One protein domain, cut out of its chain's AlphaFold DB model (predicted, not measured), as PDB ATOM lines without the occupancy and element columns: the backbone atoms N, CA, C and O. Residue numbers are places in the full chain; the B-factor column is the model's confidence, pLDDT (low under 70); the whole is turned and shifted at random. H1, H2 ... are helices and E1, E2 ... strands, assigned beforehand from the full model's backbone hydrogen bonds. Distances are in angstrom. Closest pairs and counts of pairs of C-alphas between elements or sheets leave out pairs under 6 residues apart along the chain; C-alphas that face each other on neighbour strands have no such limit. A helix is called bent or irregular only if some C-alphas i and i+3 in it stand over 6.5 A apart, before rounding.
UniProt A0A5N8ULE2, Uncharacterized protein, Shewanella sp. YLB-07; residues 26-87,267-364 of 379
ATOM      1  N   ALA A  26     128.530  22.000   6.074       85.31
ATOM      2  CA  ALA A  26     129.610  22.519   5.240       85.31
ATOM      3  C   ALA A  26     130.809  21.558   5.219       85.31
ATOM      4  O   ALA A  26     131.335  21.287   4.143       85.31
ATOM      5  N   ILE A  27     131.181  20.977   6.369       84.81
ATOM      6  CA  ILE A  27     132.227  19.942   6.445       84.81
ATOM      7  C   ILE A  27     131.844  18.736   5.584       84.81
ATOM      8  O   ILE A  27     132.628  18.323   4.732       84.81
ATOM      9  N   ALA A  28     130.629  18.206   5.755       84.56
ATOM     10  CA  ALA A  28     130.154  17.062   4.981       84.56
ATOM     11  C   ALA A  28     130.178  17.340   3.470       84.56
ATOM     12  O   ALA A  28     130.606  16.491   2.691       84.56
ATOM     13  N   ASN A  29     129.777  18.545   3.052       87.38
ATOM     14  CA  ASN A  29     129.817  18.949   1.648       87.38
ATOM     15  C   ASN A  29     131.251  19.017   1.098       87.38
ATOM     16  O   ASN A  29     131.467  18.628  -0.046       87.38
ATOM     17  N   ILE A  30     132.220  19.495   1.888       86.62
ATOM     18  CA  ILE A  30     133.629  19.577   1.472       86.62
ATOM     19  C   ILE A  30     134.252  18.179   1.391       86.62
ATOM     20  O   ILE A  30     134.859  17.850   0.378       86.62
ATOM     21  N   VAL A  31     134.055  17.327   2.401       89.38
ATOM     22  CA  VAL A  31     134.563  15.938   2.399       89.38
ATOM     23  C   VAL A  31     133.963  15.128   1.247       89.38
ATOM     24  O   VAL A  31     134.649  14.311   0.636       89.38
ATOM     25  N   LYS A  32     132.703  15.400   0.883       91.12
ATOM     26  CA  LYS A  32     132.051  14.759  -0.262       91.12
ATOM     27  C   LYS A  32     132.797  14.993  -1.585       91.12
ATOM     28  O   LYS A  32     132.734  14.122  -2.445       91.12
ATOM     29  N   ILE A  33     133.521  16.105  -1.748       91.69
ATOM     30  CA  ILE A  33     134.329  16.364  -2.955       91.69
ATOM     31  C   ILE A  33     135.335  15.230  -3.185       91.69
ATOM     32  O   ILE A  33     135.457  14.748  -4.308       91.69
ATOM     33  N   ASP A  34     136.004  14.770  -2.127       88.62
ATOM     34  CA  ASP A  34     136.986  13.685  -2.205       88.62
ATOM     35  C   ASP A  34     136.319  12.342  -2.539       88.62
ATOM     36  O   ASP A  34     136.751  11.616  -3.431       88.62
ATOM     37  N   SER A  35     135.179  12.058  -1.903       89.94
ATOM     38  CA  SER A  35     134.408  10.844  -2.192       89.94
ATOM     39  C   SER A  35     133.935  10.783  -3.650       89.94
ATOM     40  O   SER A  35     134.046   9.738  -4.286       89.94
ATOM     41  N   GLU A  36     133.439  11.894  -4.203       94.00
ATOM     42  CA  GLU A  36     133.011  11.973  -5.608       94.00
ATOM     43  C   GLU A  36     134.212  11.938  -6.572       94.00
ATOM     44  O   GLU A  36     134.127  11.349  -7.649       94.00
ATOM     45  N   MET A  37     135.362  12.506  -6.189       91.69
ATOM     46  CA  MET A  37     136.612  12.380  -6.950       91.69
ATOM     47  C   MET A  37     137.032  10.911  -7.088       91.69
ATOM     48  O   MET A  37     137.314  10.470  -8.203       91.69
ATOM     49  N   LEU A  38     136.986  10.132  -6.001       87.25
ATOM     50  CA  LEU A  38     137.293   8.697  -6.030       87.25
ATOM     51  C   LEU A  38     136.336   7.910  -6.938       87.25
ATOM     52  O   LEU A  38     136.766   6.977  -7.616       87.25
ATOM     53  N   VAL A  39     135.053   8.283  -6.990       89.56
ATOM     54  CA  VAL A  39     134.087   7.682  -7.929       89.56
ATOM     55  C   VAL A  39     134.498   7.960  -9.376       89.56
ATOM     56  O   VAL A  39     134.643   7.014 -10.150       89.56
ATOM     57  N   ASN A  40     134.767   9.223  -9.722       90.50
ATOM     58  CA  ASN A  40     135.181   9.611 -11.077       90.50
ATOM     59  C   ASN A  40     136.479   8.909 -11.511       90.50
ATOM     60  O   ASN A  40     136.604   8.457 -12.649       90.50
ATOM     61  N   MET A  41     137.436   8.784 -10.589       86.38
ATOM     62  CA  MET A  41     138.686   8.057 -10.810       86.38
ATOM     63  C   MET A  41     138.459   6.564 -11.067       86.38
ATOM     64  O   MET A  41     139.010   5.999 -12.005       86.38
ATOM     65  N   ASN A  42     137.588   5.910 -10.296       86.44
ATOM     66  CA  ASN A  42     137.262   4.502 -10.536       86.44
ATOM     67  C   ASN A  42     136.629   4.283 -11.924       86.44
ATOM     68  O   ASN A  42     136.916   3.283 -12.586       86.44
ATOM     69  N   GLU A  43     135.783   5.206 -12.389       88.25
ATOM     70  CA  GLU A  43     135.194   5.135 -13.734       88.25
ATOM     71  C   GLU A  43     136.254   5.281 -14.837       88.25
ATOM     72  O   GLU A  43     136.270   4.500 -15.797       88.25
ATOM     73  N   LEU A  44     137.179   6.232 -14.687       86.25
ATOM     74  CA  LEU A  44     138.273   6.442 -15.634       86.25
ATOM     75  C   LEU A  44     139.265   5.265 -15.643       86.25
ATOM     76  O   LEU A  44     139.723   4.854 -16.716       86.25
ATOM     77  N   GLN A  45     139.526   4.648 -14.491       85.56
ATOM     78  CA  GLN A  45     140.330   3.429 -14.395       85.56
ATOM     79  C   GLN A  45     139.727   2.279 -15.216       85.56
ATOM     80  O   GLN A  45     140.459   1.569 -15.909       85.56
ATOM     81  N   VAL A  46     138.400   2.091 -15.185       84.38
ATOM     82  CA  VAL A  46     137.717   1.046 -15.975       84.38
ATOM     83  C   VAL A  46     137.912   1.273 -17.476       84.38
ATOM     84  O   VAL A  46     138.191   0.322 -18.214       84.38
ATOM     85  N   LEU A  47     137.812   2.524 -17.935       84.50
ATOM     86  CA  LEU A  47     138.064   2.882 -19.334       84.50
ATOM     87  C   LEU A  47     139.528   2.639 -19.721       84.50
ATOM     88  O   LEU A  47     139.801   2.003 -20.739       84.50
ATOM     89  N   THR A  48     140.461   3.063 -18.870       84.56
ATOM     90  CA  THR A  48     141.904   2.865 -19.075       84.56
ATOM     91  C   THR A  48     142.260   1.381 -19.121       84.56
ATOM     92  O   THR A  48     143.033   0.952 -19.974       84.56
ATOM     93  N   GLN A  49     141.652   0.561 -18.261       83.25
ATOM     94  CA  GLN A  49     141.849  -0.886 -18.269       83.25
ATOM     95  C   GLN A  49     141.312  -1.535 -19.553       83.25
ATOM     96  O   GLN A  49     141.943  -2.452 -20.086       83.25
ATOM     97  N   ARG A  50     140.153  -1.086 -20.056       80.94
ATOM     98  CA  ARG A  50     139.586  -1.572 -21.326       80.94
ATOM     99  C   ARG A  50     140.531  -1.294 -22.494       80.94
ATOM    100  O   ARG A  50     140.727  -2.166 -23.339       80.94
ATOM    101  N   ASP A  51     141.126  -0.107 -22.504       82.69
ATOM    102  CA  ASP A  51     141.935   0.400 -23.611       82.69
ATOM    103  C   ASP A  51     143.448   0.269 -23.351       82.69
ATOM    104  O   ASP A  51     144.261   0.853 -24.064       82.69
ATOM    105  N   LEU A  52     143.849  -0.540 -22.364       83.88
ATOM    106  CA  LEU A  52     145.227  -0.642 -21.869       83.88
ATOM    107  C   LEU A  52     146.245  -0.965 -22.977       83.88
ATOM    108  O   LEU A  52     147.364  -0.457 -22.987       83.88
ATOM    109  N   THR A  53     145.841  -1.769 -23.959       77.44
ATOM    110  CA  THR A  53     146.680  -2.147 -25.105       77.44
ATOM    111  C   THR A  53     146.975  -0.988 -26.063       77.44
ATOM    112  O   THR A  53     147.844  -1.132 -26.921       77.44
ATOM    113  N   GLN A  54     146.278   0.150 -25.944       80.50
ATOM    114  CA  GLN A  54     146.624   1.388 -26.655       80.50
ATOM    115  C   GLN A  54     147.878   2.051 -26.066       80.50
ATOM    116  O   GLN A  54     148.618   2.707 -26.800       80.50
ATOM    117  N   PHE A  55     148.142   1.858 -24.769       82.69
ATOM    118  CA  PHE A  55     149.345   2.368 -24.105       82.69
ATOM    119  C   PHE A  55     150.569   1.510 -24.435       82.69
ATOM    120  O   PHE A  55     151.661   2.037 -24.631       82.69
ATOM    121  N   GLY A  56     150.374   0.199 -24.563       89.25
ATOM    122  CA  GLY A  56     151.401  -0.743 -24.986       89.25
ATOM    123  C   GLY A  56     151.034  -2.188 -24.641       89.25
ATOM    124  O   GLY A  56     150.017  -2.438 -23.991       89.25
ATOM    125  N   PRO A  57     151.839  -3.168 -25.079       94.81
ATOM    126  CA  PRO A  57     151.747  -4.533 -24.580       94.81
ATOM    127  C   PRO A  57     152.043  -4.587 -23.077       94.81
ATOM    128  O   PRO A  57     152.813  -3.780 -22.555       94.81
ATOM    129  N   VAL A  58     151.475  -5.576 -22.389       95.94
ATOM    130  CA  VAL A  58     151.675  -5.785 -20.952       95.94
ATOM    131  C   VAL A  58     152.012  -7.239 -20.677       95.94
ATOM    132  O   VAL A  58     151.313  -8.135 -21.142       95.94
ATOM    133  N   ILE A  59     153.047  -7.480 -19.882       97.31
ATOM    134  CA  ILE A  59     153.323  -8.786 -19.287       97.31
ATOM    135  C   ILE A  59     152.843  -8.765 -17.843       97.31
ATOM    136  O   ILE A  59     153.241  -7.907 -17.062       97.31
ATOM    137  N   VAL A  60     152.013  -9.736 -17.479       97.25
ATOM    138  CA  VAL A  60     151.751 -10.060 -16.076       97.25
ATOM    139  C   VAL A  60     152.538 -11.314 -15.739       97.25
ATOM    140  O   VAL A  60     152.292 -12.367 -16.329       97.25
ATOM    141  N   ALA A  61     153.486 -11.191 -14.820       96.75
ATOM    142  CA  ALA A  61     154.274 -12.298 -14.314       96.75
ATOM    143  C   ALA A  61     153.788 -12.671 -12.916       96.75
ATOM    144  O   ALA A  61     153.865 -11.875 -11.985       96.75
ATOM    145  N   GLN A  62     153.283 -13.888 -12.796       94.62
ATOM    146  CA  GLN A  62     152.730 -14.444 -11.575       94.62
ATOM    147  C   GLN A  62     153.718 -15.429 -10.975       94.62
ATOM    148  O   GLN A  62     154.326 -16.225 -11.700       94.62
ATOM    149  N   PHE A  63     153.862 -15.408  -9.656       89.06
ATOM    150  CA  PHE A  63     154.701 -16.384  -8.983       89.06
ATOM    151  C   PHE A  63     154.017 -17.755  -8.978       89.06
ATOM    152  O   PHE A  63     152.858 -17.898  -8.601       89.06
ATOM    153  N   THR A  64     154.758 -18.787  -9.378       91.38
ATOM    154  CA  THR A  64     154.332 -20.184  -9.240       91.38
ATOM    155  C   THR A  64     155.465 -21.006  -8.633       91.38
ATOM    156  O   THR A  64     156.640 -20.660  -8.809       91.38
ATOM    157  N   PRO A  65     155.167 -22.136  -7.959       89.44
ATOM    158  CA  PRO A  65     156.206 -23.059  -7.504       89.44
ATOM    159  C   PRO A  65     157.143 -23.532  -8.629       89.44
ATOM    160  O   PRO A  65     158.305 -23.815  -8.351       89.44
ATOM    161  N   GLY A  66     156.654 -23.555  -9.877       90.62
ATOM    162  CA  GLY A  66     157.383 -23.935 -11.092       90.62
ATOM    163  C   GLY A  66     158.296 -22.860 -11.694       90.62
ATOM    164  O   GLY A  66     158.954 -23.128 -12.689       90.62
ATOM    165  N   GLY A  67     158.376 -21.661 -11.106       91.00
ATOM    166  CA  GLY A  67     159.299 -20.605 -11.556       91.00
ATOM    167  C   GLY A  67     158.638 -19.425 -12.261       91.00
ATOM    168  O   GLY A  67     159.325 -18.463 -12.606       91.00
ATOM    169  N   GLY A  68     157.314 -19.457 -12.391       94.06
ATOM    170  CA  GLY A  68     156.495 -18.327 -12.799       94.06
ATOM    171  C   GLY A  68     155.580 -18.638 -13.977       94.06
ATOM    172  O   GLY A  68     155.913 -19.414 -14.874       94.06
ATOM    173  N   LYS A  69     154.425 -17.978 -13.975       97.00
ATOM    174  CA  LYS A  69     153.435 -18.006 -15.049       97.00
ATOM    175  C   LYS A  69     153.307 -16.618 -15.641       97.00
ATOM    176  O   LYS A  69     153.050 -15.651 -14.933       97.00
ATOM    177  N   PHE A  70     153.464 -16.519 -16.949       98.19
ATOM    178  CA  PHE A  70     153.582 -15.245 -17.639       98.19
ATOM    179  C   PHE A  70     152.454 -15.104 -18.639       98.19
ATOM    180  O   PHE A  70     152.230 -15.996 -19.453       98.19
ATOM    181  N   THR A  71     151.751 -13.978 -18.588       97.94
ATOM    182  CA  THR A  71     150.699 -13.641 -19.545       97.94
ATOM    183  C   THR A  71     151.069 -12.377 -20.298       97.94
ATOM    184  O   THR A  71     151.109 -11.304 -19.702       97.94
ATOM    185  N   LEU A  72     151.299 -12.495 -21.605       97.38
ATOM    186  CA  LEU A  72     151.404 -11.358 -22.509       97.38
ATOM    187  C   LEU A  72     150.000 -10.944 -22.953       97.38
ATOM    188  O   LEU A  72     149.266 -11.741 -23.534       97.38
ATOM    189  N   VAL A  73     149.647  -9.691 -22.705       95.06
ATOM    190  CA  VAL A  73     148.433  -9.027 -23.180       95.06
ATOM    191  C   VAL A  73     148.856  -8.000 -24.221       95.06
ATOM    192  O   VAL A  73     149.605  -7.076 -23.915       95.06
ATOM    193  N   HIS A  74     148.403  -8.154 -25.461       92.38
ATOM    194  CA  HIS A  74     148.770  -7.244 -26.549       92.38
ATOM    195  C   HIS A  74     147.663  -7.148 -27.601       92.38
ATOM    196  O   HIS A  74     146.641  -7.822 -27.504       92.38
ATOM    197  N   CYS A  75     147.865  -6.305 -28.614       86.31
ATOM    198  CA  CYS A  75     147.052  -6.319 -29.826       86.31
ATOM    199  C   CYS A  75     147.770  -7.091 -30.934       86.31
ATOM    200  O   CYS A  75     148.930  -6.808 -31.242       86.31
ATOM    201  N   GLU A  76     147.060  -8.018 -31.567       81.75
ATOM    202  CA  GLU A  76     147.495  -8.751 -32.753       81.75
ATOM    203  C   GLU A  76     146.545  -8.404 -33.904       81.75
ATOM    204  O   GLU A  76     145.331  -8.578 -33.792       81.75
ATOM    205  N   TYR A  77     147.067  -7.816 -34.986       81.50
ATOM    206  CA  TYR A  77     146.259  -7.323 -36.115       81.50
ATOM    207  C   TYR A  77     145.068  -6.431 -35.699       81.50
ATOM    208  O   TYR A  77     143.980  -6.508 -36.269       81.50
ATOM    209  N   GLY A  78     145.262  -5.596 -34.672       78.12
ATOM    210  CA  GLY A  78     144.232  -4.694 -34.142       78.12
ATOM    211  C   GLY A  78     143.187  -5.357 -33.236       78.12
ATOM    212  O   GLY A  78     142.234  -4.691 -32.839       78.12
ATOM    213  N   LYS A  79     143.348  -6.639 -32.886       82.06
ATOM    214  CA  LYS A  79     142.468  -7.358 -31.956       82.06
ATOM    215  C   LYS A  79     143.192  -7.666 -30.643       82.06
ATOM    216  O   LYS A  79     144.368  -8.021 -30.690       82.06
ATOM    217  N   PRO A  80     142.517  -7.580 -29.483       83.94
ATOM    218  CA  PRO A  80     143.092  -8.030 -28.221       83.94
ATOM    219  C   PRO A  80     143.499  -9.505 -28.293       83.94
ATOM    220  O   PRO A  80     142.706 -10.353 -28.702       83.94
ATOM    221  N   SER A  81     144.723  -9.801 -27.868       89.69
ATOM    222  CA  SER A  81     145.303 -11.139 -27.795       89.69
ATOM    223  C   SER A  81     145.925 -11.360 -26.418       89.69
ATOM    224  O   SER A  81     146.375 -10.416 -25.752       89.69
ATOM    225  N   ARG A  82     145.899 -12.614 -25.962       93.31
ATOM    226  CA  ARG A  82     146.483 -13.042 -24.690       93.31
ATOM    227  C   ARG A  82     147.191 -14.373 -24.864       93.31
ATOM    228  O   ARG A  82     146.582 -15.334 -25.324       93.31
ATOM    229  N   ILE A  83     148.448 -14.425 -24.443       96.12
ATOM    230  CA  ILE A  83     149.277 -15.628 -24.494       96.12
ATOM    231  C   ILE A  83     149.784 -15.896 -23.084       96.12
ATOM    232  O   ILE A  83     150.440 -15.036 -22.502       96.12
ATOM    233  N   THR A  84     149.492 -17.077 -22.545       97.62
ATOM    234  CA  THR A  84     149.922 -17.486 -21.205       97.62
ATOM    235  C   THR A  84     150.838 -18.697 -21.293       97.62
ATOM    236  O   THR A  84     150.482 -19.682 -21.936       97.62
ATOM    237  N   VAL A  85     151.999 -18.626 -20.642       97.81
ATOM    238  CA  VAL A  85     153.021 -19.682 -20.650       97.81
ATOM    239  C   VAL A  85     153.672 -19.846 -19.277       97.81
ATOM    240  O   VAL A  85     153.722 -18.905 -18.484       97.81
ATOM    241  N   GLU A  86     154.212 -21.033 -19.025       97.25
ATOM    242  CA  GLU A  86     155.108 -21.338 -17.905       97.25
ATOM    243  C   GLU A  86     156.438 -21.803 -18.518       97.25
ATOM    244  O   GLU A  86     156.565 -22.963 -18.897       97.25
ATOM    245  N   PRO A  87     157.391 -20.881 -18.758       96.19
ATOM    246  CA  PRO A  87     158.533 -21.140 -19.637       96.19
ATOM    247  C   PRO A  87     159.727 -21.775 -18.915       96.19
ATOM    248  O   PRO A  87     160.761 -22.018 -19.530       96.19
ATOM    249  N   ALA A 267     159.048  -3.053 -32.845       93.44
ATOM    250  CA  ALA A 267     160.006  -2.302 -32.027       93.44
ATOM    251  C   ALA A 267     159.319  -1.235 -31.153       93.44
ATOM    252  O   ALA A 267     159.659  -1.088 -29.983       93.44
ATOM    253  N   GLU A 268     158.314  -0.545 -31.699       92.19
ATOM    254  CA  GLU A 268     157.524   0.445 -30.962       92.19
ATOM    255  C   GLU A 268     156.715  -0.201 -29.828       92.19
ATOM    256  O   GLU A 268     156.711   0.295 -28.702       92.19
ATOM    257  N   GLN A 269     156.068  -1.338 -30.100       92.25
ATOM    258  CA  GLN A 269     155.344  -2.095 -29.080       92.25
ATOM    259  C   GLN A 269     156.280  -2.565 -27.963       92.25
ATOM    260  O   GLN A 269     155.941  -2.443 -26.790       92.25
ATOM    261  N   TRP A 270     157.471  -3.062 -28.308       94.50
ATOM    262  CA  TRP A 270     158.461  -3.499 -27.324       94.50
ATOM    263  C   TRP A 270     158.996  -2.342 -26.473       94.50
ATOM    264  O   TRP A 270     159.208  -2.503 -25.274       94.50
ATOM    265  N   GLN A 271     159.181  -1.159 -27.065       93.25
ATOM    266  CA  GLN A 271     159.610   0.038 -26.339       93.25
ATOM    267  C   GLN A 271     158.570   0.496 -25.303       93.25
ATOM    268  O   GLN A 271     158.933   0.989 -24.236       93.25
ATOM    269  N   LYS A 272     157.283   0.293 -25.600       92.00
ATOM    270  CA  LYS A 272     156.140   0.626 -24.734       92.00
ATOM    271  C   LYS A 272     155.691  -0.533 -23.831       92.00
ATOM    272  O   LYS A 272     154.628  -0.457 -23.224       92.00
ATOM    273  N   LEU A 273     156.454  -1.625 -23.770       94.88
ATOM    274  CA  LEU A 273     156.102  -2.808 -22.990       94.88
ATOM    275  C   LEU A 273     156.081  -2.495 -21.490       94.88
ATOM    276  O   LEU A 273     157.110  -2.111 -20.933       94.88
ATOM    277  N   TYR A 274     154.950  -2.765 -20.839       95.56
ATOM    278  CA  TYR A 274     154.830  -2.803 -19.381       95.56
ATOM    279  C   TYR A 274     154.974  -4.233 -18.853       95.56
ATOM    280  O   TYR A 274     154.630  -5.204 -19.523       95.56
ATOM    281  N   ALA A 275     155.447  -4.361 -17.621       95.88
ATOM    282  CA  ALA A 275     155.583  -5.603 -16.887       95.88
ATOM    283  C   ALA A 275     155.123  -5.397 -15.438       95.88
ATOM    284  O   ALA A 275     155.673  -4.569 -14.714       95.88
ATOM    285  N   VAL A 276     154.126  -6.167 -15.010       95.81
ATOM    286  CA  VAL A 276     153.691  -6.246 -13.612       95.81
ATOM    287  C   VAL A 276     154.096  -7.613 -13.086       95.81
ATOM    288  O   VAL A 276     153.655  -8.636 -13.608       95.81
ATOM    289  N   VAL A 277     154.961  -7.623 -12.080       95.44
ATOM    290  CA  VAL A 277     155.510  -8.822 -11.457       95.44
ATOM    291  C   VAL A 277     154.912  -8.957 -10.066       95.44
ATOM    292  O   VAL A 277     155.111  -8.095  -9.209       95.44
ATOM    293  N   GLU A 278     154.176 -10.040  -9.844       92.25
ATOM    294  CA  GLU A 278     153.723 -10.424  -8.511       92.25
ATOM    295  C   GLU A 278     154.950 -10.789  -7.659       92.25
ATOM    296  O   GLU A 278     155.829 -11.555  -8.073       92.25
ATOM    297  N   GLY A 279     155.029 -10.203  -6.469       85.50
ATOM    298  CA  GLY A 279     156.094 -10.446  -5.509       85.50
ATOM    299  C   GLY A 279     155.539 -10.725  -4.121       85.50
ATOM    300  O   GLY A 279     154.521 -10.176  -3.718       85.50
ATOM    301  N   GLU A 280     156.258 -11.544  -3.367       82.94
ATOM    302  CA  GLU A 280     156.066 -11.690  -1.925       82.94
ATOM    303  C   GLU A 280     156.907 -10.658  -1.173       82.94
ATOM    304  O   GLU A 280     157.932 -10.206  -1.699       82.94
ATOM    305  N   TRP A 281     156.537 -10.345   0.076       79.62
ATOM    306  CA  TRP A 281     157.273  -9.398   0.932       79.62
ATOM    307  C   TRP A 281     158.789  -9.648   0.912       79.62
ATOM    308  O   TRP A 281     159.571  -8.756   0.595       79.62
ATOM    309  N   VAL A 282     159.195 -10.899   1.148       79.81
ATOM    310  CA  VAL A 282     160.607 -11.319   1.223       79.81
ATOM    311  C   VAL A 282     161.345 -11.286  -0.118       79.81
ATOM    312  O   VAL A 282     162.563 -11.413  -0.153       79.81
ATOM    313  N   THR A 283     160.625 -11.124  -1.228       81.50
ATOM    314  CA  THR A 283     161.198 -11.113  -2.584       81.50
ATOM    315  C   THR A 283     161.101  -9.751  -3.260       81.50
ATOM    316  O   THR A 283     161.488  -9.633  -4.418       81.50
ATOM    317  N   ARG A 284     160.584  -8.718  -2.583       82.62
ATOM    318  CA  ARG A 284     160.275  -7.427  -3.216       82.62
ATOM    319  C   ARG A 284     161.517  -6.694  -3.735       82.62
ATOM    320  O   ARG A 284     161.506  -6.231  -4.869       82.62
ATOM    321  N   GLU A 285     162.576  -6.599  -2.935       79.00
ATOM    322  CA  GLU A 285     163.771  -5.793  -3.259       79.00
ATOM    323  C   GLU A 285     164.734  -6.480  -4.242       79.00
ATOM    324  O   GLU A 285     165.585  -5.836  -4.845       79.00
ATOM    325  N   SER A 286     164.605  -7.793  -4.439       86.56
ATOM    326  CA  SER A 286     165.463  -8.586  -5.331       86.56
ATOM    327  C   SER A 286     164.667  -9.682  -6.034       86.56
ATOM    328  O   SER A 286     165.076 -10.840  -6.099       86.56
ATOM    329  N   ASN A 287     163.505  -9.319  -6.577       93.00
ATOM    330  CA  ASN A 287     162.606 -10.273  -7.215       93.00
ATOM    331  C   ASN A 287     163.285 -10.954  -8.418       93.00
ATOM    332  O   ASN A 287     163.688 -10.283  -9.371       93.00
ATOM    333  N   SER A 288     163.414 -12.285  -8.386       93.75
ATOM    334  CA  SER A 288     164.179 -13.021  -9.401       93.75
ATOM    335  C   SER A 288     163.570 -12.914 -10.801       93.75
ATOM    336  O   SER A 288     164.305 -12.791 -11.779       93.75
ATOM    337  N   ILE A 289     162.237 -12.873 -10.911       95.50
ATOM    338  CA  ILE A 289     161.547 -12.694 -12.192       95.50
ATOM    339  C   ILE A 289     161.868 -11.315 -12.777       95.50
ATOM    340  O   ILE A 289     162.261 -11.218 -13.940       95.50
ATOM    341  N   ALA A 290     161.762 -10.257 -11.968       95.06
ATOM    342  CA  ALA A 290     162.088  -8.899 -12.401       95.06
ATOM    343  C   ALA A 290     163.557  -8.779 -12.854       95.06
ATOM    344  O   ALA A 290     163.828  -8.191 -13.903       95.06
ATOM    345  N   GLN A 291     164.489  -9.405 -12.126       94.56
ATOM    346  CA  GLN A 291     165.907  -9.464 -12.503       94.56
ATOM    347  C   GLN A 291     166.140 -10.185 -13.841       94.56
ATOM    348  O   GLN A 291     167.007  -9.773 -14.609       94.56
ATOM    349  N   CYS A 292     165.358 -11.224 -14.152       95.44
ATOM    350  CA  CYS A 292     165.449 -11.935 -15.433       95.44
ATOM    351  C   CYS A 292     164.831 -11.144 -16.597       95.44
ATOM    352  O   CYS A 292     165.320 -11.218 -17.725       95.44
ATOM    353  N   MET A 293     163.755 -10.392 -16.348       95.75
ATOM    354  CA  MET A 293     163.052  -9.623 -17.381       95.75
ATOM    355  C   MET A 293     163.787  -8.335 -17.764       95.75
ATOM    356  O   MET A 293     163.860  -8.001 -18.948       95.75
ATOM    357  N   LEU A 294     164.335  -7.614 -16.781       95.19
ATOM    358  CA  LEU A 294     164.921  -6.286 -16.972       95.19
ATOM    359  C   LEU A 294     165.990  -6.218 -18.086       95.19
ATOM    360  O   LEU A 294     165.928  -5.286 -18.889       95.19
ATOM    361  N   PRO A 295     166.944  -7.169 -18.206       95.06
ATOM    362  CA  PRO A 295     167.949  -7.138 -19.268       95.06
ATOM    363  C   PRO A 295     167.377  -7.205 -20.689       95.06
ATOM    364  O   PRO A 295     168.044  -6.739 -21.613       95.06
ATOM    365  N   GLU A 296     166.177  -7.767 -20.859       95.44
ATOM    366  CA  GLU A 296     165.525  -7.974 -22.159       95.44
ATOM    367  C   GLU A 296     164.582  -6.821 -22.555       95.44
ATOM    368  O   GLU A 296     164.176  -6.716 -23.720       95.44
ATOM    369  N   MET A 297     164.238  -5.932 -21.617       94.75
ATOM    370  CA  MET A 297     163.428  -4.739 -21.892       94.75
ATOM    371  C   MET A 297     164.218  -3.700 -22.709       94.75
ATOM    372  O   MET A 297     165.444  -3.642 -22.639       94.75
ATOM    373  N   ALA A 298     163.519  -2.882 -23.507       90.00
ATOM    374  CA  ALA A 298     164.147  -1.954 -24.457       90.00
ATOM    375  C   ALA A 298     165.057  -0.908 -23.786       90.00
ATOM    376  O   ALA A 298     166.212  -0.764 -24.171       90.00
ATOM    377  N   GLU A 299     164.538  -0.213 -22.768       89.00
ATOM    378  CA  GLU A 299     165.210   0.886 -22.068       89.00
ATOM    379  C   GLU A 299     165.248   0.592 -20.567       89.00
ATOM    380  O   GLU A 299     164.282   0.847 -19.852       89.00
ATOM    381  N   LYS A 300     166.353   0.027 -20.070       89.94
ATOM    382  CA  LYS A 300     166.436  -0.536 -18.705       89.94
ATOM    383  C   LYS A 300     166.122   0.483 -17.607       89.94
ATOM    384  O   LYS A 300     165.393   0.169 -16.672       89.94
ATOM    385  N   GLN A 301     166.634   1.708 -17.732       83.69
ATOM    386  CA  GLN A 301     166.395   2.748 -16.730       83.69
ATOM    387  C   GLN A 301     164.938   3.225 -16.742       83.69
ATOM    388  O   GLN A 301     164.329   3.390 -15.687       83.69
ATOM    389  N   ALA A 302     164.359   3.404 -17.932       81.44
ATOM    390  CA  ALA A 302     162.944   3.737 -18.062       81.44
ATOM    391  C   ALA A 302     162.063   2.587 -17.553       81.44
ATOM    392  O   ALA A 302     161.068   2.828 -16.873       81.44
ATOM    393  N   ALA A 303     162.461   1.336 -17.801       85.69
ATOM    394  CA  ALA A 303     161.773   0.165 -17.287       85.69
ATOM    395  C   ALA A 303     161.743   0.151 -15.757       85.69
ATOM    396  O   ALA A 303     160.652   0.092 -15.199       85.69
ATOM    397  N   LEU A 304     162.891   0.298 -15.088       84.25
ATOM    398  CA  LEU A 304     162.975   0.363 -13.621       84.25
ATOM    399  C   LEU A 304     162.092   1.458 -13.016       84.25
ATOM    400  O   LEU A 304     161.477   1.254 -11.973       84.25
ATOM    401  N   ASN A 305     162.019   2.612 -13.675       80.25
ATOM    402  CA  ASN A 305     161.298   3.760 -13.138       80.25
ATOM    403  C   ASN A 305     159.796   3.708 -13.454       80.25
ATOM    404  O   ASN A 305     158.986   4.246 -12.699       80.25
ATOM    405  N   GLN A 306     159.415   3.133 -14.599       83.56
ATOM    406  CA  GLN A 306     158.088   3.362 -15.170       83.56
ATOM    407  C   GLN A 306     157.375   2.114 -15.676       83.56
ATOM    408  O   GLN A 306     156.144   2.089 -15.598       83.56
ATOM    409  N   HIS A 307     158.075   1.119 -16.219       91.06
ATOM    410  CA  HIS A 307     157.418   0.028 -16.947       91.06
ATOM    411  C   HIS A 307     157.484  -1.331 -16.252       91.06
ATOM    412  O   HIS A 307     156.634  -2.162 -16.536       91.06
ATOM    413  N   LEU A 308     158.431  -1.563 -15.345       93.94
ATOM    414  CA  LEU A 308     158.568  -2.793 -14.570       93.94
ATOM    415  C   LEU A 308     158.157  -2.527 -13.121       93.94
ATOM    416  O   LEU A 308     158.815  -1.773 -12.410       93.94
ATOM    417  N   MET A 309     157.062  -3.143 -12.686       92.44
ATOM    418  CA  MET A 309     156.467  -2.915 -11.370       92.44
ATOM    419  C   MET A 309     156.438  -4.224 -10.589       92.44
ATOM    420  O   MET A 309     155.848  -5.195 -11.052       92.44
ATOM    421  N   ILE A 310     157.047  -4.241  -9.404       92.56
ATOM    422  CA  ILE A 310     156.964  -5.370  -8.470       92.56
ATOM    423  C   ILE A 310     155.888  -5.040  -7.444       92.56
ATOM    424  O   ILE A 310     155.982  -4.019  -6.756       92.56
ATOM    425  N   VAL A 311     154.867  -5.887  -7.342       90.31
ATOM    426  CA  VAL A 311     153.697  -5.611  -6.506       90.31
ATOM    427  C   VAL A 311     153.373  -6.799  -5.617       90.31
ATOM    428  O   VAL A 311     153.349  -7.941  -6.064       90.31
ATOM    429  N   THR A 312     153.108  -6.508  -4.350       88.25
ATOM    430  CA  THR A 312     152.681  -7.477  -3.339       88.25
ATOM    431  C   THR A 312     151.161  -7.479  -3.213       88.25
ATOM    432  O   THR A 312     150.545  -6.422  -3.355       88.25
ATOM    433  N   ASN A 313     150.562  -8.622  -2.869       84.56
ATOM    434  CA  ASN A 313     149.114  -8.769  -2.641       84.56
ATOM    435  C   ASN A 313     148.236  -8.480  -3.876       84.56
ATOM    436  O   ASN A 313     147.104  -8.011  -3.744       84.56
ATOM    437  N   LEU A 314     148.749  -8.745  -5.080       85.62
ATOM    438  CA  LEU A 314     147.939  -8.814  -6.295       85.62
ATOM    439  C   LEU A 314     147.879 -10.260  -6.763       85.62
ATOM    440  O   LEU A 314     148.918 -10.888  -6.925       85.62
ATOM    441  N   GLU A 315     146.668 -10.753  -7.010       84.12
ATOM    442  CA  GLU A 315     146.459 -12.091  -7.553       84.12
ATOM    443  C   GLU A 315     145.737 -12.017  -8.896       84.12
ATOM    444  O   GLU A 315     144.574 -11.605  -9.005       84.12
ATOM    445  N   GLY A 316     146.427 -12.462  -9.937       88.69
ATOM    446  CA  GLY A 316     145.829 -12.695 -11.238       88.69
ATOM    447  C   GLY A 316     145.944 -11.521 -12.200       88.69
ATOM    448  O   GLY A 316     146.002 -10.342 -11.846       88.69
ATOM    449  N   VAL A 317     145.867 -11.872 -13.484       91.94
ATOM    450  CA  VAL A 317     145.984 -10.935 -14.607       91.94
ATOM    451  C   VAL A 317     145.013  -9.763 -14.475       91.94
ATOM    452  O   VAL A 317     145.405  -8.620 -14.669       91.94
ATOM    453  N   SER A 318     143.751  -9.999 -14.105       91.00
ATOM    454  CA  SER A 318     142.786  -8.897 -14.006       91.00
ATOM    455  C   SER A 318     143.147  -7.882 -12.919       91.00
ATOM    456  O   SER A 318     142.905  -6.694 -13.134       91.00
ATOM    457  N   ALA A 319     143.665  -8.318 -11.770       91.62
ATOM    458  CA  ALA A 319     144.056  -7.418 -10.689       91.62
ATOM    459  C   ALA A 319     145.304  -6.616 -11.084       91.62
ATOM    460  O   ALA A 319     145.315  -5.394 -10.944       91.62
ATOM    461  N   ALA A 320     146.292  -7.277 -11.695       93.12
ATOM    462  CA  ALA A 320     147.491  -6.633 -12.229       93.12
ATOM    463  C   ALA A 320     147.178  -5.570 -13.299       93.12
ATOM    464  O   ALA A 320     147.725  -4.470 -13.258       93.12
ATOM    465  N   LEU A 321     146.257  -5.852 -14.229       92.62
ATOM    466  CA  LEU A 321     145.854  -4.876 -15.251       92.62
ATOM    467  C   LEU A 321     145.080  -3.689 -14.653       92.62
ATOM    468  O   LEU A 321     145.265  -2.566 -15.113       92.62
ATOM    469  N   LYS A 322     144.238  -3.913 -13.632       90.56
ATOM    470  CA  LYS A 322     143.576  -2.820 -12.891       90.56
ATOM    471  C   LYS A 322     144.598  -1.934 -12.190       90.56
ATOM    472  O   LYS A 322     144.524  -0.714 -12.300       90.56
ATOM    473  N   PHE A 323     145.560  -2.546 -11.504       91.44
ATOM    474  CA  PHE A 323     146.652  -1.830 -10.855       91.44
ATOM    475  C   PHE A 323     147.433  -0.974 -11.859       91.44
ATOM    476  O   PHE A 323     147.600   0.221 -11.644       91.44
ATOM    477  N   LEU A 324     147.837  -1.547 -12.996       92.25
ATOM    478  CA  LEU A 324     148.558  -0.790 -14.018       92.25
ATOM    479  C   LEU A 324     147.712   0.362 -14.586       92.25
ATOM    480  O   LEU A 324     148.231   1.463 -14.740       92.25
ATOM    481  N   ALA A 325     146.419   0.138 -14.848       91.50
ATOM    482  CA  ALA A 325     145.515   1.193 -15.307       91.50
ATOM    483  C   ALA A 325     145.489   2.384 -14.336       91.50
ATOM    484  O   ALA A 325     145.564   3.525 -14.785       91.50
ATOM    485  N   ARG A 326     145.478   2.117 -13.022       88.81
ATOM    486  CA  ARG A 326     145.536   3.159 -11.991       88.81
ATOM    487  C   ARG A 326     146.826   3.976 -12.073       88.81
ATOM    488  O   ARG A 326     146.776   5.196 -12.086       88.81
ATOM    489  N   ILE A 327     147.974   3.311 -12.195       88.62
ATOM    490  CA  ILE A 327     149.271   3.997 -12.299       88.62
ATOM    491  C   ILE A 327     149.357   4.861 -13.565       88.62
ATOM    492  O   ILE A 327     149.908   5.962 -13.535       88.62
ATOM    493  N   LEU A 328     148.833   4.375 -14.693       89.19
ATOM    494  CA  LEU A 328     148.815   5.135 -15.947       89.19
ATOM    495  C   LEU A 328     147.903   6.364 -15.863       89.19
ATOM    496  O   LEU A 328     148.253   7.423 -16.383       89.19
ATOM    497  N   GLU A 329     146.767   6.231 -15.188       88.31
ATOM    498  CA  GLU A 329     145.837   7.324 -14.921       88.31
ATOM    499  C   GLU A 329     146.457   8.385 -14.006       88.31
ATOM    500  O   GLU A 329     146.479   9.559 -14.375       88.31
ATOM    501  N   ASP A 330     147.040   7.981 -12.873       86.50
ATOM    502  CA  ASP A 330     147.691   8.899 -11.930       86.50
ATOM    503  C   ASP A 330     148.835   9.672 -12.622       86.50
ATOM    504  O   ASP A 330     148.994  10.883 -12.448       86.50
ATOM    505  N   ARG A 331     149.572   9.010 -13.525       87.19
ATOM    506  CA  ARG A 331     150.584   9.640 -14.394       87.19
ATOM    507  C   ARG A 331     150.004  10.666 -15.360       87.19
ATOM    508  O   ARG A 331     150.592  11.736 -15.534       87.19
ATOM    509  N   ALA A 332     148.889  10.339 -16.008       87.69
ATOM    510  CA  ALA A 332     148.211  11.252 -16.921       87.69
ATOM    511  C   ALA A 332     147.665  12.476 -16.169       87.69
ATOM    512  O   ALA A 332     147.889  13.609 -16.601       87.69
ATOM    513  N   ALA A 333     147.045  12.260 -15.006       88.31
ATOM    514  CA  ALA A 333     146.566  13.320 -14.127       88.31
ATOM    515  C   ALA A 333     147.717  14.227 -13.666       88.31
ATOM    516  O   ALA A 333     147.628  15.447 -13.814       88.31
ATOM    517  N   ALA A 334     148.837  13.652 -13.213       87.88
ATOM    518  CA  ALA A 334     150.030  14.408 -12.835       87.88
ATOM    519  C   ALA A 334     150.537  15.296 -13.982       87.88
ATOM    520  O   ALA A 334     150.838  16.470 -13.777       87.88
ATOM    521  N   ALA A 335     150.598  14.766 -15.207       87.38
ATOM    522  CA  ALA A 335     151.049  15.527 -16.369       87.38
ATOM    523  C   ALA A 335     150.119  16.698 -16.733       87.38
ATOM    524  O   ALA A 335     150.599  17.696 -17.268       87.38
ATOM    525  N   MET A 336     148.817  16.586 -16.447       89.62
ATOM    526  CA  MET A 336     147.827  17.630 -16.726       89.62
ATOM    527  C   MET A 336     147.713  18.675 -15.612       89.62
ATOM    528  O   MET A 336     147.518  19.850 -15.906       89.62
ATOM    529  N   ILE A 337     147.799  18.254 -14.349       89.50
ATOM    530  CA  ILE A 337     147.557  19.117 -13.183       89.50
ATOM    531  C   ILE A 337     148.832  19.864 -12.770       89.50
ATOM    532  O   ILE A 337     148.765  21.028 -12.386       89.50
ATOM    533  N   LEU A 338     149.993  19.212 -12.862       88.94
ATOM    534  CA  LEU A 338     151.258  19.678 -12.286       88.94
ATOM    535  C   LEU A 338     152.273  20.063 -13.375       88.94
ATOM    536  O   LEU A 338     153.443  19.685 -13.323       88.94
ATOM    537  N   THR A 339     151.827  20.774 -14.415       83.00
ATOM    538  CA  THR A 339     152.572  20.973 -15.673       83.00
ATOM    539  C   THR A 339     153.989  21.530 -15.498       83.00
ATOM    540  O   THR A 339     154.883  21.133 -16.247       83.00
ATOM    541  N   GLU A 340     154.210  22.402 -14.510       86.81
ATOM    542  CA  GLU A 340     155.504  23.056 -14.239       86.81
ATOM    543  C   GLU A 340     156.210  22.504 -12.982       86.81
ATOM    544  O   GLU A 340     157.345  22.874 -12.691       86.81
ATOM    545  N   GLN A 341     155.571  21.589 -12.241       82.62
ATOM    546  CA  GLN A 341     156.022  21.084 -10.940       82.62
ATOM    547  C   GLN A 341     156.591  19.668 -11.080       82.62
ATOM    548  O   GLN A 341     155.968  18.675 -10.710       82.62
ATOM    549  N   THR A 342     157.790  19.557 -11.649       80.12
ATOM    550  CA  THR A 342     158.416  18.262 -11.978       80.12
ATOM    551  C   THR A 342     158.570  17.326 -10.777       80.12
ATOM    552  O   THR A 342     158.258  16.146 -10.903       80.12
ATOM    553  N   GLN A 343     158.983  17.840  -9.614       81.00
ATOM    554  CA  GLN A 343     159.110  17.038  -8.389       81.00
ATOM    555  C   GLN A 343     157.747  16.532  -7.898       81.00
ATOM    556  O   GLN A 343     157.583  15.344  -7.639       81.00
ATOM    557  N   ASP A 344     156.735  17.400  -7.853       78.81
ATOM    558  CA  ASP A 344     155.390  17.010  -7.417       78.81
ATOM    559  C   ASP A 344     154.766  15.990  -8.380       78.81
ATOM    560  O   ASP A 344     154.073  15.065  -7.958       78.81
ATOM    561  N   ARG A 345     155.067  16.089  -9.683       79.56
ATOM    562  CA  ARG A 345     154.672  15.069 -10.663       79.56
ATOM    563  C   ARG A 345     155.245  13.711 -10.317       79.56
ATOM    564  O   ARG A 345     154.501  12.733 -10.362       79.56
ATOM    565  N   GLU A 346     156.530  13.619  -9.991       78.38
ATOM    566  CA  GLU A 346     157.159  12.359  -9.566       78.38
ATOM    567  C   GLU A 346     156.497  11.806  -8.298       78.38
ATOM    568  O   GLU A 346     156.279  10.597  -8.194       78.38
ATOM    569  N   HIS A 347     156.066  12.691  -7.395       80.62
ATOM    570  CA  HIS A 347     155.320  12.338  -6.188       80.62
ATOM    571  C   HIS A 347     153.859  11.926  -6.400       80.62
ATOM    572  O   HIS A 347     153.218  11.531  -5.438       80.62
ATOM    573  N   LEU A 348     153.329  11.993  -7.619       77.88
ATOM    574  CA  LEU A 348     152.008  11.450  -7.966       77.88
ATOM    575  C   LEU A 348     152.101  10.310  -8.998       77.88
ATOM    576  O   LEU A 348     151.225   9.460  -9.082       77.88
ATOM    577  N   SER A 349     153.179  10.277  -9.788       73.31
ATOM    578  CA  SER A 349     153.415   9.298 -10.864       73.31
ATOM    579  C   SER A 349     154.335   8.128 -10.494       73.31
ATOM    580  O   SER A 349     154.465   7.173 -11.278       73.31
ATOM    581  N   GLY A 350     155.020   8.241  -9.353       72.19
ATOM    582  CA  GLY A 350     156.044   7.325  -8.861       72.19
ATOM    583  C   GLY A 350     155.588   6.487  -7.663       72.19
ATOM    584  O   GLY A 350     154.440   6.072  -7.574       72.19
ATOM    585  N   GLN A 351     156.521   6.193  -6.752       73.44
ATOM    586  CA  GLN A 351     156.279   5.345  -5.570       73.44
ATOM    587  C   GLN A 351     155.959   6.135  -4.289       73.44
ATOM    588  O   GLN A 351     155.877   5.559  -3.207       73.44
ATOM    589  N   THR A 352     155.819   7.451  -4.393       73.19
ATOM    590  CA  THR A 352     155.478   8.347  -3.280       73.19
ATOM    591  C   THR A 352     154.133   9.004  -3.559       73.19
ATOM    592  O   THR A 352     153.715   9.011  -4.709       73.19
ATOM    593  N   ASP A 353     153.492   9.544  -2.523       82.56
ATOM    594  CA  ASP A 353     152.286  10.377  -2.615       82.56
ATOM    595  C   ASP A 353     152.625  11.859  -2.343       82.56
ATOM    596  O   ASP A 353     153.621  12.152  -1.671       82.56
ATOM    597  N   LEU A 354     151.777  12.784  -2.810       86.44
ATOM    598  CA  LEU A 354     151.938  14.235  -2.633       86.44
ATOM    599  C   LEU A 354     151.991  14.664  -1.159       86.44
ATOM    600  O   LEU A 354     152.684  15.627  -0.820       86.44
ATOM    601  N   LEU A 355     151.292  13.961  -0.262       88.38
ATOM    602  CA  LEU A 355     151.291  14.282   1.164       88.38
ATOM    603  C   LEU A 355     152.597  13.869   1.852       88.38
ATOM    604  O   LEU A 355     152.992  14.507   2.826       88.38
ATOM    605  N   GLY A 356     153.287  12.835   1.365       85.94
ATOM    606  CA  GLY A 356     154.475  12.268   2.016       85.94
ATOM    607  C   GLY A 356     155.599  13.290   2.251       85.94
ATOM    608  O   GLY A 356     155.970  13.527   3.406       85.94
ATOM    609  N   PRO A 357     156.124  13.947   1.199       84.12
ATOM    610  CA  PRO A 357     157.152  14.981   1.333       84.12
ATOM    611  C   PRO A 357     156.693  16.182   2.171       84.12
ATOM    612  O   PRO A 357     157.479  16.756   2.928       84.12
ATOM    613  N   VAL A 358     155.413  16.558   2.077       85.94
ATOM    614  CA  VAL A 358     154.840  17.644   2.887       85.94
ATOM    615  C   VAL A 358     154.832  17.256   4.365       85.94
ATOM    616  O   VAL A 358     155.263  18.044   5.207       85.94
ATOM    617  N   MET A 359     154.427  16.029   4.687       86.88
ATOM    618  CA  MET A 359     154.410  15.507   6.052       86.88
ATOM    619  C   MET A 359     155.812  15.484   6.665       86.88
ATOM    620  O   MET A 359     155.979  15.878   7.816       86.88
ATOM    621  N   GLN A 360     156.837  15.108   5.894       83.94
ATOM    622  CA  GLN A 360     158.228  15.179   6.361       83.94
ATOM    623  C   GLN A 360     158.620  16.605   6.767       83.94
ATOM    624  O   GLN A 360     159.193  16.799   7.838       83.94
ATOM    625  N   ARG A 361     158.257  17.615   5.965       83.81
ATOM    626  CA  ARG A 361     158.520  19.031   6.287       83.81
ATOM    627  C   ARG A 361     157.747  19.503   7.520       83.81
ATOM    628  O   ARG A 361     158.289  20.265   8.315       83.81
ATOM    629  N   VAL A 362     156.504  19.049   7.686       87.19
ATOM    630  CA  VAL A 362     155.660  19.379   8.847       87.19
ATOM    631  C   VAL A 362     156.227  18.775  10.134       87.19
ATOM    632  O   VAL A 362     156.285  19.459  11.154       87.19
ATOM    633  N   LEU A 363     156.669  17.516  10.096       84.31
ATOM    634  CA  LEU A 363     157.189  16.802  11.267       84.31
ATOM    635  C   LEU A 363     158.645  17.158  11.594       84.31
ATOM    636  O   LEU A 363     159.054  17.066  12.751       84.31
ATOM    637  N   CYS A 364     159.444  17.547  10.599       77.19
ATOM    638  CA  CYS A 364     160.872  17.840  10.747       77.19
ATOM    639  C   CYS A 364     161.244  19.201  10.120       77.19
ATOM    640  O   CYS A 364     162.012  19.254   9.158       77.19
TER     641      CYS A 364
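Overview. This is residues 26 to 87 and 267 to 364 of the 379 residues of an uncharacterized protein of Shewanella sp. YLB-07 (UniProt A0A5N8ULE2). A twisted five-stranded sheet makes one end of the model; the long helix H5 packs on one face with residues 317 to 324 and runs on beyond the sheet, while H3 covers part of the opposite face and H4 sits beside the strands. The longer helix H1 comes in from the far end as an arm, residues 26 to 40 sticking out, and crosses H5 near its own end; H6 folds back on H5, and H7 ends in a second, shorter projection, residues 358 to 364. The printed part has 160 residues, with seven named helices and five named strands in the order H1 E1 E2 E3 H2 E4 H3 H4 E5 H5 H6 H7. The sheet is mixed, in the order E3 E2 E1 E4 E5, and the class is mixed, helices and strands. The whole is compact, with a radius of gyration of the C-alphas of 17.5 A and spans of 57 by 39 by 30 A.

Arrangement. H1, residues 26 to 50, touches H5, residues 317 to 337, with its residues 44 to 49 alone; the closest C-alphas are those of Gln 49 and Ala 325, 5.2 A apart. They run opposite ways at a steep tilt of 60 degrees. E1, residues 58 to 62, E2, residues 69 to 76, and E3, residues 79 to 85, form a meander, each strand the antiparallel neighbour of the one before. In the hairpin E1 and E2, N 60 and O 71 are within hydrogen-bond range at 2.9 A; in the hairpin E2 and E3, N 72 and O 83 are at 2.8 A. H2, residues 267 to 271, is only just not on the sheet, with 4 pairs of C-alphas within 10 A. E4, residues 274 to 278, is parallel to E1, with N 276 and O 59 at 2.8 A, and to E5, residues 308 to 311, with N 309 and O 275 at 2.8 A. E4 and E5, with H3, residues 288 to 296, and H4, residues 300 to 307, between them in the chain, form a strand-helix-strand unit, two parallel neighbour strands joined through helices, with a right-handed crossover. H3 is over E4 at a height of 9.5 A over the sheet and runs along the strands, at 4 degrees to E4 on the local plane. H4 stands at the sheet's level, at a height of 2.1 A. H5 is on the opposite face from H3, over E4 at a height of 9.0 A, slantwise to the strands at 50 degrees to E4 on the local plane. H6, residues 342 to 349, forms a helical hairpin with H5, opposite ways at a shallow tilt of 25 degrees; their closest C-alphas, Arg 331 and Ser 349, are 4.5 A apart. H7, residues 355 to 363, touches no helix but is near H6. Every O i to N i+4 pair is within hydrogen-bond range in H2, H4, H5, H6 and H7, against 19 of 21 in H1 and 3 of 5 in H3.

Along the chain. H1 begins at C-alpha 26 (129.610, 22.519, 5.240) and is 37.2 A long. E1 is 12.8 A long, E2 20.8 A and E3 19.8 A. H2 measures 6.2 A, E4 13.3 A, H3 13.8 A, H4 9.2 A and E5 9.8 A. H3 is irregular, but only just: C-alphas 292 and 295 are 6.6 A apart. H5, 30.1 A long, begins at C-alpha 317 (145.984, -10.935, -14.607). H6 is 10.3 A long, and H7, 12.0 A, ends at C-alpha 363 (157.189, 16.802, 11.267).

Size, cuts and confidence. The two C-alphas farthest apart are those of Ala 26 and Pro 87, at 58.0 A. Residues 88 to 266 are not printed, and C-alphas 87 and 267 are 22.6 A apart across the cut. Of the links that are printed whole, none is long. The mean pLDDT of the printed part is 88.3, and no printed residue is under 70.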